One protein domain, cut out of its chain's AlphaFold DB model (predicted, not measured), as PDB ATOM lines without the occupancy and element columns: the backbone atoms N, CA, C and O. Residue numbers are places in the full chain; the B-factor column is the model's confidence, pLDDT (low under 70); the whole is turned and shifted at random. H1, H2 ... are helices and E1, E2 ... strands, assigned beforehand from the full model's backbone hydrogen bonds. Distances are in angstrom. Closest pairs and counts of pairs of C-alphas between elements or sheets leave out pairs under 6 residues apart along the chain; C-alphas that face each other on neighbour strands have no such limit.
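What this domain is: This is residues 4 to 143 of the 504 residues of an uncharacterized protein of Corynebacterium sp. HMSC072D12 (UniProt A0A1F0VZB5). A parallel sheet of four short strands forms the core, with one long helix, H3, over one face and another, H5, over the opposite face. H1 packs beside H3, H2 lies beyond them at one end of the longest axis, and H6 and H7 make a helical hairpin packed on H5. The printed part has 140 residues, with seven named helices and four named strands in the order E1 H1 H2 H3 E2 H4 E3 H5 E4 H6 H7; the sheet's order is E2 E1 E3 E4. The class is mixed, helices and strands; the whole is compact, with a radius of gyration of the C-alphas of 15.3 A and spans of 43 by 33 by 24 A.

Where its parts are: E1, residues 4 to 7, begins at C-alpha 4 (93.449, 20.291, 57.702). H1 is residues 10 to 17, H2 residues 25 to 30, and H3 residues 40 to 55, 23.1 A long from C-alpha 40 (72.239, 24.426, 48.980). E2 is residues 60 to 64, 13.2 A, H4 residues 71 to 77, and E3 residues 82 to 86, 12.8 A. H5 is residues 91 to 105, 21.1 A, E4 residues 112 to 115, and H6 residues 121 to 126. H7, residues 132 to 140, ends at C-alpha 140 (96.933, 20.150, 37.218).

How they stand to each other: E1 is parallel to E2 at 32 degrees, with N 5 and O 62 2.8 A apart, within hydrogen-bond range. E1 is parallel to E3 at 13 degrees, with N 6 and O 84 at 2.8 A. E3 is parallel to E4 at 9 degrees, with N 83 and O 112 at 2.9 A. H3 and H5 are on opposite faces, making three layers, a sheet with helices on both faces; their heights over the sheet are 9.3 A and 10.0 A. H5 lies over E3 and E4. E3, H5 and E4 form a strand-helix-strand unit, two parallel neighbour strands joined through a helix, with a right-handed crossover. E1, the helices H1, H2 and H3, and E2 form another such unit. E2, H4 and E3 form a split one, with E1 between its strands, also right-handed. H4 only grazes the sheet with residues 73 to 77. H1 touches H3, closest at the C-alphas of Ile 12 and Leu 46, 6.5 A, a shallow tilt of 26 degrees, the same way. H2 touches no helix. H7 touches H5, closest at the C-alphas of Gln 134 and Ala 98, 6.3 A, about perpendicular at 84 degrees. The hairpin H6 and H7 has a shallow tilt of 20 degrees, opposite ways, with the C-alphas of Trp 121 and Tyr 135 closest at 6.8 A. In each of the seven helices every O i to N i+4 pair is within hydrogen-bond range.

The domain as a whole: The two C-alphas farthest apart, those of Lys 30 and Gln 106, are 44.3 A apart. The printed part has no cut, and no link is long. The mean pLDDT of the printed part is 87.6; residues 25 to 27 and 29 to 39 are under 70.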
ATOM      1  N   ALA A   4      94.222  19.073  57.478       96.06
ATOM      2  CA  ALA A   4      93.449  20.291  57.702       96.06
ATOM      3  C   ALA A   4      92.230  20.302  56.777       96.06
ATOM      4  O   ALA A   4      92.373  20.272  55.553       96.06
ATOM      5  N   PHE A   5      91.029  20.388  57.346       94.62
ATOM      6  CA  PHE A   5      89.788  20.575  56.599       94.62
ATOM      7  C   PHE A   5      89.309  22.023  56.745       94.62
ATOM      8  O   PHE A   5      88.778  22.421  57.784       94.62
ATOM      9  N   VAL A   6      89.521  22.827  55.702       94.75
ATOM     10  CA  VAL A   6      89.240  24.267  55.710       94.75
ATOM     11  C   VAL A   6      87.792  24.533  55.301       94.75
ATOM     12  O   VAL A   6      87.344  24.081  54.242       94.75
ATOM     13  N   VAL A   7      87.060  25.290  56.123       92.44
ATOM     14  CA  VAL A   7      85.629  25.575  55.942       92.44
ATOM     15  C   VAL A   7      85.355  27.076  55.982       92.44
ATOM     16  O   VAL A   7      85.682  27.751  56.952       92.44
ATOM     17  N   HIS A   8      84.664  27.590  54.958       90.25
ATOM     18  CA  HIS A   8      84.299  29.012  54.851       90.25
ATOM     19  C   HIS A   8      82.787  29.285  54.834       90.25
ATOM     20  O   HIS A   8      82.367  30.435  54.680       90.25
ATOM     21  N   GLU A   9      81.943  28.257  54.956       88.62
ATOM     22  CA  GLU A   9      80.495  28.461  55.041       88.62
ATOM     23  C   GLU A   9      80.127  28.996  56.432       88.62
ATOM     24  O   GLU A   9      80.436  28.378  57.447       88.62
ATOM     25  N   LEU A  10      79.495  30.172  56.481       85.88
ATOM     26  CA  LEU A  10      79.341  30.954  57.711       85.88
ATOM     27  C   LEU A  10      78.528  30.248  58.804       85.88
ATOM     28  O   LEU A  10      78.876  30.373  59.979       85.88
ATOM     29  N   ASN A  11      77.460  29.528  58.445       83.75
ATOM     30  CA  ASN A  11      76.639  28.818  59.428       83.75
ATOM     31  C   ASN A  11      77.434  27.666  60.044       83.75
ATOM     32  O   ASN A  11      77.432  27.487  61.260       83.75
ATOM     33  N   ILE A  12      78.171  26.926  59.216       86.88
ATOM     34  CA  ILE A  12      79.007  25.815  59.670       86.88
ATOM     35  C   ILE A  12      80.188  26.303  60.506       86.88
ATOM     36  O   ILE A  12      80.463  25.728  61.554       86.88
ATOM     37  N   VAL A  13      80.838  27.400  60.111       89.19
ATOM     38  CA  VAL A  13      81.897  28.034  60.911       89.19
ATOM     39  C   VAL A  13      81.379  28.420  62.296       89.19
ATOM     40  O   VAL A  13      82.056  28.166  63.292       89.19
ATOM     41  N   LYS A  14      80.177  29.003  62.384       87.19
ATOM     42  CA  LYS A  14      79.553  29.349  63.666       87.19
ATOM     43  C   LYS A  14      79.303  28.101  64.523       87.19
ATOM     44  O   LYS A  14      79.735  28.076  65.671       87.19
ATOM     45  N   LEU A  15      78.698  27.059  63.951       85.88
ATOM     46  CA  LEU A  15      78.433  25.792  64.647       85.88
ATOM     47  C   LEU A  15      79.716  25.114  65.150       85.88
ATOM     48  O   LEU A  15      79.749  24.617  66.273       85.88
ATOM     49  N   LEU A  16      80.787  25.125  64.350       89.06
ATOM     50  CA  LEU A  16      82.089  24.584  64.749       89.06
ATOM     51  C   LEU A  16      82.700  25.374  65.916       89.06
ATOM     52  O   LEU A  16      83.186  24.765  66.865       89.06
ATOM     53  N   LYS A  17      82.636  26.712  65.884       87.88
ATOM     54  CA  LYS A  17      83.138  27.577  66.970       87.88
ATOM     55  C   LYS A  17      82.344  27.430  68.269       87.88
ATOM     56  O   LYS A  17      82.914  27.568  69.344       87.88
ATOM     57  N   GLU A  18      81.048  27.149  68.170       86.19
ATOM     58  CA  GLU A  18      80.160  26.920  69.318       86.19
ATOM     59  C   GLU A  18      80.255  25.491  69.882       86.19
ATOM     60  O   GLU A  18      79.632  25.199  70.899       86.19
ATOM     61  N   GLY A  19      81.032  24.598  69.253       83.38
ATOM     62  CA  GLY A  19      81.158  23.206  69.689       83.38
ATOM     63  C   GLY A  19      79.866  22.404  69.517       83.38
ATOM     64  O   GLY A  19      79.579  21.530  70.333       83.38
ATOM     65  N   ALA A  20      79.072  22.719  68.486       83.12
ATOM     66  CA  ALA A  20      77.805  22.046  68.223       83.12
ATOM     67  C   ALA A  20      77.985  20.530  68.031       83.12
ATOM     68  O   ALA A  20      78.983  20.066  67.471       83.12
ATOM     69  N   ASP A  21      76.986  19.759  68.458       82.25
ATOM     70  CA  ASP A  21      76.951  18.315  68.250       82.25
ATOM     71  C   ASP A  21      76.455  17.981  66.834       82.25
ATOM     72  O   ASP A  21      75.283  18.157  66.499       82.25
ATOM     73  N   PHE A  22      77.364  17.478  65.996       82.81
ATOM     74  CA  PHE A  22      77.084  17.085  64.613       82.81
ATOM     75  C   PHE A  22      76.479  15.677  64.474       82.81
ATOM     76  O   PHE A  22      76.145  15.263  63.359       82.81
ATOM     77  N   SER A  23      76.309  14.944  65.581       76.44
ATOM     78  CA  SER A  23      75.663  13.628  65.580       76.44
ATOM     79  C   SER A  23      74.138  13.709  65.449       76.44
ATOM     80  O   SER A  23      73.537  12.789  64.898       76.44
ATOM     81  N   SER A  24      73.520  14.825  65.862       73.50
ATOM     82  CA  SER A  24      72.066  15.034  65.826       73.50
ATOM     83  C   SER A  24      71.670  16.147  64.837       73.50
ATOM     84  O   SER A  24      71.579  17.323  65.209       73.50
ATOM     85  N   PRO A  25      71.423  15.822  63.554       67.88
ATOM     86  CA  PRO A  25      71.248  16.829  62.507       67.88
ATOM     87  C   PRO A  25      69.961  17.657  62.674       67.88
ATOM     88  O   PRO A  25      69.934  18.835  62.314       67.88
ATOM     89  N   LEU A  26      68.918  17.104  63.301       65.44
ATOM     90  CA  LEU A  26      67.700  17.852  63.634       65.44
ATOM     91  C   LEU A  26      67.944  18.951  64.676       65.44
ATOM     92  O   LEU A  26      67.310  20.003  64.603       65.44
ATOM     93  N   GLU A  27      68.865  18.748  65.620       67.50
ATOM     94  CA  GLU A  27      69.212  19.776  66.610       67.50
ATOM     95  C   GLU A  27      70.041  20.903  65.985       67.50
ATOM     96  O   GLU A  27      69.857  22.068  66.338       67.50
ATOM     97  N   ILE A  28      70.848  20.604  64.962       72.88
ATOM     98  CA  ILE A  28      71.540  21.626  64.161       72.88
ATOM     99  C   ILE A  28      70.541  22.533  63.438       72.88
ATOM    100  O   ILE A  28      70.708  23.750  63.431       72.88
ATOM    101  N   LEU A  29      69.476  21.968  62.867       65.75
ATOM    102  CA  LEU A  29      68.443  22.749  62.179       65.75
ATOM    103  C   LEU A  29      67.606  23.619  63.126       65.75
ATOM    104  O   LEU A  29      67.020  24.611  62.690       65.75
ATOM    105  N   LYS A  30      67.535  23.241  64.407       60.44
ATOM    106  CA  LYS A  30      66.880  24.010  65.475       60.44
ATOM    107  C   LYS A  30      67.820  25.027  66.127       60.44
ATOM    108  O   LYS A  30      67.342  25.916  66.833       60.44
ATOM    109  N   ALA A  31      69.132  24.911  65.913       61.03
ATOM    110  CA  ALA A  31      70.112  25.809  66.498       61.03
ATOM    111  C   ALA A  31      69.895  27.243  66.000       61.03
ATOM    112  O   ALA A  31      69.712  27.491  64.809       61.03
ATOM    113  N   SER A  32      70.004  28.219  66.903       57.03
ATOM    114  CA  SER A  32      69.891  29.650  66.572       57.03
ATOM    115  C   SER A  32      70.956  30.129  65.571       57.03
ATOM    116  O   SER A  32      70.832  31.199  64.975       57.03
ATOM    117  N   ALA A  33      72.023  29.344  65.398       57.78
ATOM    118  CA  ALA A  33      73.080  29.535  64.418       57.78
ATOM    119  C   ALA A  33      72.668  29.193  62.981       57.78
ATOM    120  O   ALA A  33      73.236  29.763  62.051       57.78
ATOM    121  N   TRP A  34      71.687  28.310  62.789       65.75
ATOM    122  CA  TRP A  34      71.204  27.938  61.469       65.75
ATOM    123  C   TRP A  34      70.218  28.999  60.976       65.75
ATOM    124  O   TRP A  34      69.128  29.167  61.527       65.75
ATOM    125  N   GLN A  35      70.610  29.774  59.959       61.69
ATOM    126  CA  GLN A  35      69.722  30.781  59.373       61.69
ATOM    127  C   GLN A  35      68.384  30.148  58.971       61.69
ATOM    128  O   GLN A  35      68.334  29.016  58.506       61.69
ATOM    129  N   SER A  36      67.289  30.904  59.047       52.78
ATOM    130  CA  SER A  36      65.946  30.413  58.694       52.78
ATOM    131  C   SER A  36      65.782  30.002  57.215       52.78
ATOM    132  O   SER A  36      64.720  29.503  56.834       52.78
ATOM    133  N   ARG A  37      66.809  30.216  56.371       58.62
ATOM    134  CA  ARG A  37      66.829  29.974  54.914       58.62
ATOM    135  C   ARG A  37      68.232  29.572  54.400       58.62
ATOM    136  O   ARG A  37      68.800  30.307  53.588       58.62
ATOM    137  N   PRO A  38      68.828  28.452  54.847       59.56
ATOM    138  CA  PRO A  38      70.094  27.973  54.297       59.56
ATOM    139  C   PRO A  38      69.959  27.732  52.788       59.56
ATOM    140  O   PRO A  38      68.951  27.212  52.301       59.56
ATOM    141  N   ASN A  39      70.989  28.099  52.034       66.94
ATOM    142  CA  ASN A  39      71.094  27.713  50.632       66.94
ATOM    143  C   ASN A  39      71.619  26.264  50.512       66.94
ATOM    144  O   ASN A  39      71.948  25.603  51.500       66.94
ATOM    145  N   SER A  40      71.699  25.758  49.284       72.25
ATOM    146  CA  SER A  40      72.239  24.426  48.980       72.25
ATOM    147  C   SER A  40      73.679  24.219  49.469       72.25
ATOM    148  O   SER A  40      74.021  23.113  49.869       72.25
ATOM    149  N   THR A  41      74.494  25.277  49.483       79.19
ATOM    150  CA  THR A  41      75.901  25.247  49.911       79.19
ATOM    151  C   THR A  41      76.057  24.979  51.407       79.19
ATOM    152  O   THR A  41      76.914  24.193  51.812       79.19
ATOM    153  N   ALA A  42      75.202  25.575  52.243       80.56
ATOM    154  CA  ALA A  42      75.190  25.306  53.681       80.56
ATOM    155  C   ALA A  42      74.860  23.837  53.978       80.56
ATOM    156  O   ALA A  42      75.508  23.208  54.811       80.56
ATOM    157  N   ARG A  43      73.896  23.265  53.248       80.25
ATOM    158  CA  ARG A  43      73.520  21.852  53.400       80.25
ATOM    159  C   ARG A  43      74.589  20.892  52.895       80.25
ATOM    160  O   ARG A  43      74.846  19.902  53.572       80.25
ATOM    161  N   LEU A  44      75.247  21.211  51.778       80.81
ATOM    162  CA  LEU A  44      76.426  20.462  51.344       80.81
ATOM    163  C   LEU A  44      77.486  20.448  52.441       80.81
ATOM    164  O   LEU A  44      77.977  19.399  52.851       80.81
ATOM    165  N   THR A  45      77.851  21.644  52.898       85.94
ATOM    166  CA  THR A  45      78.960  21.813  53.830       85.94
ATOM    167  C   THR A  45      78.656  21.119  55.150       85.94
ATOM    168  O   THR A  45      79.543  20.474  55.697       85.94
ATOM    169  N   LEU A  46      77.401  21.160  55.613       85.81
ATOM    170  CA  LEU A  46      76.956  20.392  56.773       85.81
ATOM    171  C   LEU A  46      77.244  18.900  56.609       85.81
ATOM    172  O   LEU A  46      77.874  18.298  57.472       85.81
ATOM    173  N   ALA A  47      76.796  18.310  55.505       86.19
ATOM    174  CA  ALA A  47      76.921  16.879  55.295       86.19
ATOM    175  C   ALA A  47      78.392  16.443  55.134       86.19
ATOM    176  O   ALA A  47      78.793  15.431  55.708       86.19
ATOM    177  N   ASN A  48      79.227  17.254  54.471       88.44
ATOM    178  CA  ASN A  48      80.676  17.038  54.449       88.44
ATOM    179  C   ASN A  48      81.285  17.124  55.856       88.44
ATOM    180  O   ASN A  48      82.026  16.231  56.248       88.44
ATOM    181  N   VAL A  49      80.954  18.147  56.651       90.19
ATOM    182  CA  VAL A  49      81.468  18.268  58.026       90.19
ATOM    183  C   VAL A  49      81.023  17.099  58.902       90.19
ATOM    184  O   VAL A  49      81.841  16.598  59.666       90.19
ATOM    185  N   ARG A  50      79.782  16.612  58.764       89.69
ATOM    186  CA  ARG A  50      79.320  15.397  59.458       89.69
ATOM    187  C   ARG A  50      80.160  14.181  59.069       89.69
ATOM    188  O   ARG A  50      80.636  13.481  59.959       89.69
ATOM    189  N   ALA A  51      80.412  13.971  57.775       90.44
ATOM    190  CA  ALA A  51      81.260  12.876  57.303       90.44
ATOM    191  C   ALA A  51      82.677  12.972  57.899       90.44
ATOM    192  O   ALA A  51      83.194  12.003  58.449       90.44
ATOM    193  N   ILE A  52      83.280  14.165  57.879       92.00
ATOM    194  CA  ILE A  52      84.612  14.392  58.453       92.00
ATOM    195  C   ILE A  52      84.626  14.181  59.972       92.00
ATOM    196  O   ILE A  52      85.545  13.549  60.484       92.00
ATOM    197  N   LYS A  53      83.603  14.648  60.695       91.62
ATOM    198  CA  LYS A  53      83.450  14.444  62.146       91.62
ATOM    199  C   LYS A  53      83.440  12.961  62.519       91.62
ATOM    200  O   LYS A  53      84.090  12.589  63.492       91.62
ATOM    201  N   VAL A  54      82.768  12.113  61.736       90.94
ATOM    202  CA  VAL A  54      82.801  10.649  61.918       90.94
ATOM    203  C   VAL A  54      84.231  10.112  61.756       90.94
ATOM    204  O   VAL A  54      84.697   9.304  62.564       90.94
ATOM    205  N   LEU A  55      84.959  10.614  60.756       92.50
ATOM    206  CA  LEU A  55      86.324  10.187  60.439       92.50
ATOM    207  C   LEU A  55      87.394  10.694  61.414       92.50
ATOM    208  O   LEU A  55      88.441  10.059  61.498       92.50
ATOM    209  N   GLN A  56      87.141  11.746  62.204       93.75
ATOM    210  CA  GLN A  56      88.076  12.218  63.246       93.75
ATOM    211  C   GLN A  56      88.432  11.128  64.277       93.75
ATOM    212  O   GLN A  56      89.458  11.209  64.940       93.75
ATOM    213  N   SER A  57      87.600  10.088  64.417       90.94
ATOM    214  CA  SER A  57      87.894   8.928  65.273       90.94
ATOM    215  C   SER A  57      89.009   8.021  64.734       90.94
ATOM    216  O   SER A  57      89.613   7.271  65.497       90.94
ATOM    217  N   SER A  58      89.259   8.062  63.423       93.75
ATOM    218  CA  SER A  58      90.167   7.154  62.704       93.75
ATOM    219  C   SER A  58      91.313   7.882  61.994       93.75
ATOM    220  O   SER A  58      92.293   7.254  61.600       93.75
ATOM    221  N   PHE A  59      91.202   9.199  61.831       93.56
ATOM    222  CA  PHE A  59      92.163  10.050  61.140       93.56
ATOM    223  C   PHE A  59      92.448  11.306  61.970       93.56
ATOM    224  O   PHE A  59      91.555  11.845  62.619       93.56
ATOM    225  N   ASP A  60      93.686  11.788  61.901       95.44
ATOM    226  CA  ASP A  60      94.124  13.031  62.542       95.44
ATOM    227  C   ASP A  60      93.684  14.228  61.683       95.44
ATOM    228  O   ASP A  60      94.365  14.598  60.722       95.44
ATOM    229  N   ILE A  61      92.479  14.743  61.950       95.75
ATOM    230  CA  ILE A  61      91.845  15.810  61.167       95.75
ATOM    231  C   ILE A  61      91.486  16.983  62.072       95.75
ATOM    232  O   ILE A  61      90.690  16.818  62.998       95.75
ATOM    233  N   ASP A  62      91.941  18.177  61.704       96.00
ATOM    234  CA  ASP A  62      91.541  19.433  62.333       96.00
ATOM    235  C   ASP A  62      90.702  20.290  61.382       96.00
ATOM    236  O   ASP A  62      90.936  20.350  60.172       96.00
ATOM    237  N   PHE A  63      89.719  20.996  61.943       95.19
ATOM    238  CA  PHE A  63      88.944  21.992  61.209       95.19
ATOM    239  C   PHE A  63      89.612  23.360  61.309       95.19
ATOM    240  O   PHE A  63      89.845  23.858  62.409       95.19
ATOM    241  N   VAL A  64      89.825  23.998  60.162       94.81
ATOM    242  CA  VAL A  64      90.315  25.379  60.076       94.81
ATOM    243  C   VAL A  64      89.191  26.250  59.524       94.81
ATOM    244  O   VAL A  64      88.590  25.931  58.498       94.81
ATOM    245  N   VAL A  65      88.858  27.328  60.231       93.06
ATOM    246  CA  VAL A  65      87.653  28.145  59.967       93.06
ATOM    247  C   VAL A  65      87.959  29.628  59.748       93.06
ATOM    248  O   VAL A  65      87.058  30.473  59.776       93.06
ATOM    249  N   ASP A  66      89.235  29.960  59.583       91.44
ATOM    250  CA  ASP A  66      89.699  31.307  59.272       91.44
ATOM    251  C   ASP A  66      89.316  31.703  57.849       91.44
ATOM    252  O   ASP A  66      89.239  30.867  56.959       91.44
ATOM    253  N   THR A  67      89.048  32.990  57.630       86.00
ATOM    254  CA  THR A  67      88.611  33.499  56.317       86.00
ATOM    255  C   THR A  67      89.720  34.176  55.520       86.00
ATOM    256  O   THR A  67      89.475  34.598  54.393       86.00
ATOM    257  N   GLU A  68      90.905  34.330  56.113       92.12
ATOM    258  CA  GLU A  68      92.073  35.005  55.540       92.12
ATOM    259  C   GLU A  68      93.340  34.209  55.871       92.12
ATOM    260  O   GLU A  68      93.466  33.674  56.974       92.12
ATOM    261  N   LEU A  69      94.283  34.139  54.928       95.00
ATOM    262  CA  LEU A  69      95.534  33.400  55.095       95.00
ATOM    263  C   LEU A  69      96.619  34.284  55.732       95.00
ATOM    264  O   LEU A  69      97.576  34.710  55.083       95.00
ATOM    265  N   THR A  70      96.453  34.594  57.017       96.44
ATOM    266  CA  THR A  70      97.436  35.364  57.799       96.44
ATOM    267  C   THR A  70      98.684  34.531  58.121       96.44
ATOM    268  O   THR A  70      98.663  33.308  57.997       96.44
ATOM    269  N   GLU A  71      99.771  35.162  58.583       96.19
ATOM    270  CA  GLU A  71     100.982  34.432  59.008       96.19
ATOM    271  C   GLU A  71     100.693  33.415  60.122       96.19
ATOM    272  O   GLU A  71     101.170  32.289  60.057       96.19
ATOM    273  N   GLN A  72      99.817  33.752  61.074       96.25
ATOM    274  CA  GLN A  72      99.390  32.815  62.115       96.25
ATOM    275  C   GLN A  72      98.670  31.590  61.525       96.25
ATOM    276  O   GLN A  72      98.899  30.462  61.955       96.25
ATOM    277  N   VAL A  73      97.802  31.791  60.529       95.75
ATOM    278  CA  VAL A  73      97.107  30.680  59.860       95.75
ATOM    279  C   VAL A  73      98.096  29.841  59.049       95.75
ATOM    280  O   VAL A  73      97.986  28.618  59.049       95.75
ATOM    281  N   LYS A  74      99.090  30.460  58.399       97.25
ATOM    282  CA  LYS A  74     100.167  29.744  57.696       97.25
ATOM    283  C   LYS A  74     100.990  28.879  58.644       97.25
ATOM    284  O   LYS A  74     101.251  27.728  58.315       97.25
ATOM    285  N   GLU A  75     101.357  29.401  59.815       96.00
ATOM    286  CA  GLU A  75     102.055  28.639  60.858       96.00
ATOM    287  C   GLU A  75     101.249  27.395  61.252       96.00
ATOM    288  O   GLU A  75     101.779  26.287  61.189       96.00
ATOM    289  N   VAL A  76      99.951  27.550  61.532       95.38
ATOM    290  CA  VAL A  76      99.057  26.419  61.835       95.38
ATOM    291  C   VAL A  76      99.004  25.429  60.670       95.38
ATOM    292  O   VAL A  76      99.233  24.238  60.858       95.38
ATOM    293  N   LEU A  77      98.739  25.908  59.451       96.31
ATOM    294  CA  LEU A  77      98.617  25.062  58.261       96.31
ATOM    295  C   LEU A  77      99.926  24.344  57.899       96.31
ATOM    296  O   LEU A  77      99.878  23.273  57.296       96.31
ATOM    297  N   SER A  78     101.084  24.889  58.280       95.50
ATOM    298  CA  SER A  78     102.395  24.284  58.008       95.50
ATOM    299  C   SER A  78     102.639  22.964  58.751       95.50
ATOM    300  O   SER A  78     103.497  22.187  58.339       95.50
ATOM    301  N   GLU A  79     101.863  22.676  59.800       95.31
ATOM    302  CA  GLU A  79     101.946  21.420  60.556       95.31
ATOM    303  C   GLU A  79     101.255  20.231  59.867       95.31
ATOM    304  O   GLU A  79     101.379  19.093  60.326       95.31
ATOM    305  N   PHE A  80     100.483  20.478  58.808       95.75
ATOM    306  CA  PHE A  80      99.642  19.472  58.163       95.75
ATOM    307  C   PHE A  80     100.325  18.833  56.949       95.75
ATOM    308  O   PHE A  80     101.035  19.482  56.187       95.75
ATOM    309  N   ASP A  81     100.042  17.554  56.705       91.81
ATOM    310  CA  ASP A  81     100.507  16.842  55.507       91.81
ATOM    311  C   ASP A  81      99.583  17.081  54.300       91.81
ATOM    312  O   ASP A  81      99.987  16.981  53.135       91.81
ATOM    313  N   LEU A  82      98.307  17.350  54.586       92.31
ATOM    314  CA  LEU A  82      97.233  17.496  53.612       92.31
ATOM    315  C   LEU A  82      96.294  18.625  54.033       92.31
ATOM    316  O   LEU A  82      95.762  18.613  55.140       92.31
ATOM    317  N   ILE A  83      96.031  19.551  53.116       94.62
ATOM    318  CA  ILE A  83      94.998  20.577  53.257       94.62
ATOM    319  C   ILE A  83      93.880  20.263  52.269       94.62
ATOM    320  O   ILE A  83      94.121  20.085  51.074       94.62
ATOM    321  N   ILE A  84      92.645  20.219  52.758       92.12
ATOM    322  CA  ILE A  84      91.444  20.113  51.938       92.12
ATOM    323  C   ILE A  84      90.642  21.392  52.079       92.12
ATOM    324  O   ILE A  84      90.138  21.725  53.151       92.12
ATOM    325  N   MET A  85      90.495  22.090  50.963       92.12
ATOM    326  CA  MET A  85      89.698  23.302  50.872       92.12
ATOM    327  C   MET A  85      88.259  22.935  50.535       92.12
ATOM    328  O   MET A  85      87.973  22.702  49.365       92.12
ATOM    329  N   ASN A  86      87.318  22.936  51.484       87.31
ATOM    330  CA  ASN A  86      85.892  22.805  51.151       87.31
ATOM    331  C   ASN A  86      85.362  24.134  50.583       87.31
ATOM    332  O   ASN A  86      84.682  24.912  51.256       87.31
ATOM    333  N   SER A  87      85.770  24.424  49.347       80.44
ATOM    334  CA  SER A  87      85.557  25.705  48.689       80.44
ATOM    335  C   SER A  87      84.076  25.954  48.412       80.44
ATOM    336  O   SER A  87      83.385  25.141  47.798       80.44
ATOM    337  N   VAL A  88      83.605  27.123  48.842       84.38
ATOM    338  CA  VAL A  88      82.269  27.643  48.526       84.38
ATOM    339  C   VAL A  88      82.390  28.711  47.442       84.38
ATOM    340  O   VAL A  88      83.429  29.362  47.322       84.38
ATOM    341  N   ALA A  89      81.334  28.937  46.660       82.31
ATOM    342  CA  ALA A  89      81.317  29.962  45.614       82.31
ATOM    343  C   ALA A  89      81.221  31.398  46.190       82.31
ATOM    344  O   ALA A  89      80.242  32.110  45.970       82.31
ATOM    345  N   SER A  90      82.230  31.823  46.955       86.25
ATOM    346  CA  SER A  90      82.337  33.154  47.558       86.25
ATOM    347  C   SER A  90      83.703  33.782  47.286       86.25
ATOM    348  O   SER A  90      84.716  33.085  47.222       86.25
ATOM    349  N   VAL A  91      83.739  35.116  47.182       88.44
ATOM    350  CA  VAL A  91      84.977  35.883  46.941       88.44
ATOM    351  C   VAL A  91      86.038  35.566  47.995       88.44
ATOM    352  O   VAL A  91      87.192  35.343  47.650       88.44
ATOM    353  N   LYS A  92      85.642  35.467  49.271       89.75
ATOM    354  CA  LYS A  92      86.560  35.137  50.371       89.75
ATOM    355  C   LYS A  92      87.169  33.746  50.218       89.75
ATOM    356  O   LYS A  92      88.372  33.588  50.365       89.75
ATOM    357  N   SER A  93      86.351  32.746  49.879       91.38
ATOM    358  CA  SER A  93      86.855  31.382  49.707       91.38
ATOM    359  C   SER A  93      87.776  31.253  48.497       91.38
ATOM    360  O   SER A  93      88.728  30.475  48.547       91.38
ATOM    361  N   ILE A  94      87.496  31.991  47.420       93.19
ATOM    362  CA  ILE A  94      88.341  32.032  46.222       93.19
ATOM    363  C   ILE A  94      89.674  32.713  46.543       93.19
ATOM    364  O   ILE A  94      90.714  32.119  46.276       93.19
ATOM    365  N   ALA A  95      89.648  33.885  47.186       93.81
ATOM    366  CA  ALA A  95      90.846  34.628  47.575       93.81
ATOM    367  C   ALA A  95      91.755  33.816  48.511       93.81
ATOM    368  O   ALA A  95      92.927  33.636  48.208       93.81
ATOM    369  N   PHE A  96      91.202  33.215  49.572       95.38
ATOM    370  CA  PHE A  96      91.978  32.349  50.465       95.38
ATOM    371  C   PHE A  96      92.632  31.186  49.707       95.38
ATOM    372  O   PHE A  96      93.789  30.857  49.945       95.38
ATOM    373  N   THR A  97      91.896  30.553  48.782       95.31
ATOM    374  CA  THR A  97      92.443  29.450  47.973       95.31
ATOM    375  C   THR A  97      93.586  29.941  47.084       95.31
ATOM    376  O   THR A  97      94.601  29.261  46.973       95.31
ATOM    377  N   ALA A  98      93.445  31.120  46.476       95.06
ATOM    378  CA  ALA A  98      94.473  31.738  45.647       95.06
ATOM    379  C   ALA A  98      95.755  32.026  46.451       95.06
ATOM    380  O   ALA A  98      96.833  31.569  46.065       95.06
ATOM    381  N   ASP A  99      95.618  32.675  47.610       96.44
ATOM    382  CA  ASP A  99      96.732  32.988  48.513       96.44
ATOM    383  C   ASP A  99      97.437  31.717  49.010       96.44
ATOM    384  O   ASP A  99      98.665  31.657  49.090       96.44
ATOM    385  N   LEU A 100      96.663  30.668  49.305       96.75
ATOM    386  CA  LEU A 100      97.170  29.373  49.755       96.75
ATOM    387  C   LEU A 100      98.008  28.682  48.668       96.75
ATOM    388  O   LEU A 100      99.080  28.143  48.953       96.75
ATOM    389  N   LEU A 101      97.548  28.719  47.417       95.88
ATOM    390  CA  LEU A 101      98.283  28.155  46.284       95.88
ATOM    391  C   LEU A 101      99.565  28.943  45.990       95.88
ATOM    392  O   LEU A 101     100.601  28.340  45.702       95.88
ATOM    393  N   ASP A 102      99.524  30.270  46.115       96.62
ATOM    394  CA  ASP A 102     100.710  31.112  45.971       96.62
ATOM    395  C   ASP A 102     101.741  30.854  47.065       96.62
ATOM    396  O   ASP A 102     102.925  30.690  46.762       96.62
ATOM    397  N   TRP A 103     101.298  30.743  48.317       97.31
ATOM    398  CA  TRP A 103     102.165  30.402  49.441       97.31
ATOM    399  C   TRP A 103     102.830  29.033  49.250       97.31
ATOM    400  O   TRP A 103     104.049  28.918  49.400       97.31
ATOM    401  N   LYS A 104     102.074  28.012  48.818       95.38
ATOM    402  CA  LYS A 104     102.639  26.703  48.458       95.38
ATOM    403  C   LYS A 104     103.693  26.822  47.355       95.38
ATOM    404  O   LYS A 104     104.794  26.293  47.496       95.38
ATOM    405  N   ARG A 105     103.384  27.531  46.268       94.38
ATOM    406  CA  ARG A 105     104.304  27.729  45.134       94.38
ATOM    407  C   ARG A 105     105.609  28.413  45.551       94.38
ATOM    408  O   ARG A 105     106.662  28.094  45.011       94.38
ATOM    409  N   GLN A 106     105.546  29.327  46.515       95.75
ATOM    410  CA  GLN A 106     106.705  30.028  47.075       95.75
ATOM    411  C   GLN A 106     107.526  29.165  48.054       95.75
ATOM    412  O   GLN A 106     108.479  29.658  48.651       95.75
ATOM    413  N   GLY A 107     107.186  27.880  48.215       94.38
ATOM    414  CA  GLY A 107     107.874  26.950  49.111       94.38
ATOM    415  C   GLY A 107     107.415  27.039  50.565       94.38
ATOM    416  O   GLY A 107     108.035  26.431  51.433       94.38
ATOM    417  N   GLY A 108     106.338  27.775  50.841       92.81
ATOM    418  CA  GLY A 108     105.810  27.952  52.187       92.81
ATOM    419  C   GLY A 108     105.088  26.727  52.751       92.81
ATOM    420  O   GLY A 108     105.016  26.571  53.964       92.81
ATOM    421  N   PHE A 109     104.609  25.829  51.884       95.38
ATOM    422  CA  PHE A 109     103.940  24.588  52.269       95.38
ATOM    423  C   PHE A 109     104.411  23.417  51.405       95.38
ATOM    424  O   PHE A 109     104.408  23.507  50.176       95.38
ATOM    425  N   SER A 110     104.797  22.309  52.039       91.62
ATOM    426  CA  SER A 110     105.327  21.116  51.363       91.62
ATOM    427  C   SER A 110     104.302  19.987  51.189       91.62
ATOM    428  O   SER A 110     104.520  19.099  50.363       91.62
ATOM    429  N   GLY A 111     103.189  20.013  51.931       89.81
ATOM    430  CA  GLY A 111     102.124  19.009  51.853       89.81
ATOM    431  C   GLY A 111     101.258  19.123  50.594       89.81
ATOM    432  O   GLY A 111     101.499  19.964  49.725       89.81
ATOM    433  N   LYS A 112     100.221  18.284  50.471       90.94
ATOM    434  CA  LYS A 112      99.261  18.318  49.343       90.94
ATOM    435  C   LYS A 112      98.089  19.269  49.622       90.94
ATOM    436  O   LYS A 112      97.658  19.394  50.763       90.94
ATOM    437  N   ILE A 113      97.546  19.900  48.580       92.44
ATOM    438  CA  ILE A 113      96.367  20.775  48.653       92.44
ATOM    439  C   ILE A 113      95.293  20.268  47.699       92.44
ATOM    440  O   ILE A 113      95.408  20.411  46.484       92.44
ATOM    441  N   ILE A 114      94.224  19.704  48.251       91.00
ATOM    442  CA  ILE A 114      93.058  19.286  47.477       91.00
ATOM    443  C   ILE A 114      92.015  20.396  47.522       91.00
ATOM    444  O   ILE A 114      91.568  20.827  48.587       91.00
ATOM    445  N   VAL A 115      91.600  20.846  46.345       91.12
ATOM    446  CA  VAL A 115      90.603  21.900  46.200       91.12
ATOM    447  C   VAL A 115      89.208  21.290  46.067       91.12
ATOM    448  O   VAL A 115      88.998  20.354  45.303       91.12
ATOM    449  N   GLY A 116      88.249  21.818  46.824       83.06
ATOM    450  CA  GLY A 116      86.874  21.329  46.897       83.06
ATOM    451  C   GLY A 116      85.997  21.725  45.714       83.06
ATOM    452  O   GLY A 116      86.463  22.154  44.659       83.06
ATOM    453  N   THR A 117      84.691  21.572  45.906       76.06
ATOM    454  CA  THR A 117      83.794  21.083  44.858       76.06
ATOM    455  C   THR A 117      82.834  22.093  44.232       76.06
ATOM    456  O   THR A 117      82.338  21.826  43.134       76.06
ATOM    457  N   GLU A 118      82.557  23.239  44.864       79.25
ATOM    458  CA  GLU A 118      81.516  24.162  44.373       79.25
ATOM    459  C   GLU A 118      82.034  25.297  43.479       79.25
ATOM    460  O   GLU A 118      81.328  25.745  42.570       79.25
ATOM    461  N   ALA A 119      83.246  25.801  43.723       84.94
ATOM    462  CA  ALA A 119      83.757  26.968  43.007       84.94
ATOM    463  C   ALA A 119      84.020  26.666  41.519       84.94
ATOM    464  O   ALA A 119      84.738  25.729  41.167       84.94
ATOM    465  N   THR A 120      83.475  27.497  40.624       87.62
ATOM    466  CA  THR A 120      83.719  27.407  39.174       87.62
ATOM    467  C   THR A 120      84.975  28.193  38.793       87.62
ATOM    468  O   THR A 120      84.908  29.389  38.500       87.62
ATOM    469  N   TRP A 121      86.131  27.529  38.765       91.44
ATOM    470  CA  TRP A 121      87.432  28.191  38.584       91.44
ATOM    471  C   TRP A 121      87.619  28.846  37.215       91.44
ATOM    472  O   TRP A 121      88.234  29.902  37.128       91.44
ATOM    473  N   SER A 122      87.023  28.304  36.148       90.56
ATOM    474  CA  SER A 122      87.051  28.966  34.829       90.56
ATOM    475  C   SER A 122      86.266  30.280  34.839       90.56
ATOM    476  O   SER A 122      86.626  31.228  34.147       90.56
ATOM    477  N   GLY A 123      85.220  30.369  35.667       90.12
ATOM    478  CA  GLY A 123      84.502  31.616  35.921       90.12
ATOM    479  C   GLY A 123      85.337  32.609  36.732       90.12
ATOM    480  O   GLY A 123      85.375  33.782  36.373       90.12
ATOM    481  N   ALA A 124      86.027  32.137  37.775       92.06
ATOM    482  CA  ALA A 124      86.922  32.961  38.593       92.06
ATOM    483  C   ALA A 124      88.071  33.557  37.758       92.06
ATOM    484  O   ALA A 124      88.317  34.761  37.815       92.06
ATOM    485  N   LEU A 125      88.693  32.750  36.890       94.19
ATOM    486  CA  LEU A 125      89.732  33.199  35.959       94.19
ATOM    487  C   LEU A 125      89.216  34.296  35.015       94.19
ATOM    488  O   LEU A 125      89.846  35.338  34.871       94.19
ATOM    489  N   LYS A 126      88.033  34.109  34.411       93.19
ATOM    490  CA  LYS A 126      87.425  35.109  33.508       93.19
ATOM    491  C   LYS A 126      87.115  36.436  34.194       93.19
ATOM    492  O   LYS A 126      87.115  37.471  33.535       93.19
ATOM    493  N   LYS A 127      86.824  36.404  35.494       93.88
ATOM    494  CA  LYS A 127      86.592  37.600  36.312       93.88
ATOM    495  C   LYS A 127      87.887  38.239  36.826       93.88
ATOM    496  O   LYS A 127      87.813  39.316  37.406       93.88
ATOM    497  N   GLY A 128      89.039  37.594  36.635       94.00
ATOM    498  CA  GLY A 128      90.318  38.032  37.198       94.00
ATOM    499  C   GLY A 128      90.433  37.817  38.709       94.00
ATOM    500  O   GLY A 128      91.249  38.471  39.347       94.00
ATOM    501  N   GLU A 129      89.616  36.932  39.292       94.50
ATOM    502  CA  GLU A 129      89.672  36.588  40.724       94.50
ATOM    503  C   GLU A 129      90.854  35.652  41.043       94.50
ATOM    504  O   GLU A 129      91.257  35.553  42.197       94.50
ATOM    505  N   ILE A 130      91.395  34.974  40.024       95.88
ATOM    506  CA  ILE A 130      92.599  34.137  40.088       95.88
ATOM    507  C   ILE A 130      93.461  34.342  38.834       95.88
ATOM    508  O   ILE A 130      92.944  34.740  37.785       95.88
ATOM    509  N   THR A 131      94.756  34.035  38.919       96.88
ATOM    510  CA  THR A 131      95.682  34.049  37.772       96.88
ATOM    511  C   THR A 131      95.659  32.733  36.988       96.88
ATOM    512  O   THR A 131      95.111  31.724  37.445       96.88
ATOM    513  N   GLN A 132      96.287  32.715  35.805       95.62
ATOM    514  CA  GLN A 132      96.456  31.480  35.033       95.62
ATOM    515  C   GLN A 132      97.322  30.460  35.784       95.62
ATOM    516  O   GLN A 132      96.992  29.280  35.784       95.62
ATOM    517  N   GLU A 133      98.381  30.886  36.487       96.12
ATOM    518  CA  GLU A 133      99.215  29.951  37.253       96.12
ATOM    519  C   GLU A 133      98.447  29.306  38.414       96.12
ATOM    520  O   GLU A 133      98.620  28.117  38.696       96.12
ATOM    521  N   GLN A 134      97.577  30.067  39.083       95.75
ATOM    522  CA  GLN A 134      96.699  29.538  40.130       95.75
ATOM    523  C   GLN A 134      95.661  28.577  39.532       95.75
ATOM    524  O   GLN A 134      95.456  27.489  40.064       95.75
ATOM    525  N   TYR A 135      95.058  28.934  38.394       94.75
ATOM    526  CA  TYR A 135      94.152  28.056  37.647       94.75
ATOM    527  C   TYR A 135      94.822  26.725  37.284       94.75
ATOM    528  O   TYR A 135      94.258  25.655  37.524       94.75
ATOM    529  N   ASP A 136      96.046  26.777  36.762       94.19
ATOM    530  CA  ASP A 136      96.806  25.585  36.397       94.19
ATOM    531  C   ASP A 136      97.162  24.751  37.634       94.19
ATOM    532  O   ASP A 136      97.058  23.526  37.604       94.19
ATOM    533  N   SER A 137      97.493  25.398  38.756       93.62
ATOM    534  CA  SER A 137      97.735  24.717  40.035       93.62
ATOM    535  C   SER A 137      96.486  23.996  40.552       93.62
ATOM    536  O   SER A 137      96.591  22.905  41.105       93.62
ATOM    537  N   ILE A 138      95.296  24.556  40.332       93.06
ATOM    538  CA  ILE A 138      94.028  23.932  40.722       93.06
ATOM    539  C   ILE A 138      93.733  22.696  39.866       93.06
ATOM    540  O   ILE A 138      93.411  21.638  40.401       93.06
ATOM    541  N   TYR A 139      93.830  22.808  38.538       91.44
ATOM    542  CA  TYR A 139      93.442  21.717  37.640       91.44
ATOM    543  C   TYR A 139      94.528  20.676  37.410       91.44
ATOM    544  O   TYR A 139      94.195  19.541  37.090       91.44
ATOM    545  N   PHE A 140      95.804  21.028  37.542       90.56
ATOM    546  CA  PHE A 140      96.933  20.150  37.218       90.56
ATOM    547  C   PHE A 140      97.885  19.929  38.400       90.56
ATOM    548  O   PHE A 140      98.878  19.214  38.242       90.56
ATOM    549  N   GLY A 141      97.594  20.499  39.575       89.12
ATOM    550  CA  GLY A 141      98.358  20.316  40.813       89.12
ATOM    551  C   GLY A 141      98.046  19.003  41.532       89.12
ATOM    552  O   GLY A 141      98.186  17.927  40.941       89.12
ATOM    553  N   ASP A 142      97.690  19.092  42.819       84.88
ATOM    554  CA  ASP A 142      97.528  17.918  43.694       84.88
ATOM    555  C   ASP A 142      96.142  17.264  43.611       84.88
ATOM    556  O   ASP A 142      96.028  16.067  43.867       84.88
ATOM    557  N   GLY A 143      95.090  18.022  43.285       87.19
ATOM    558  CA  GLY A 143      93.744  17.471  43.146       87.19
ATOM    559  C   GLY A 143      92.625  18.505  43.209       87.19
ATOM    560  O   GLY A 143      92.672  19.468  43.977       87.19
TER     561      GLY A 143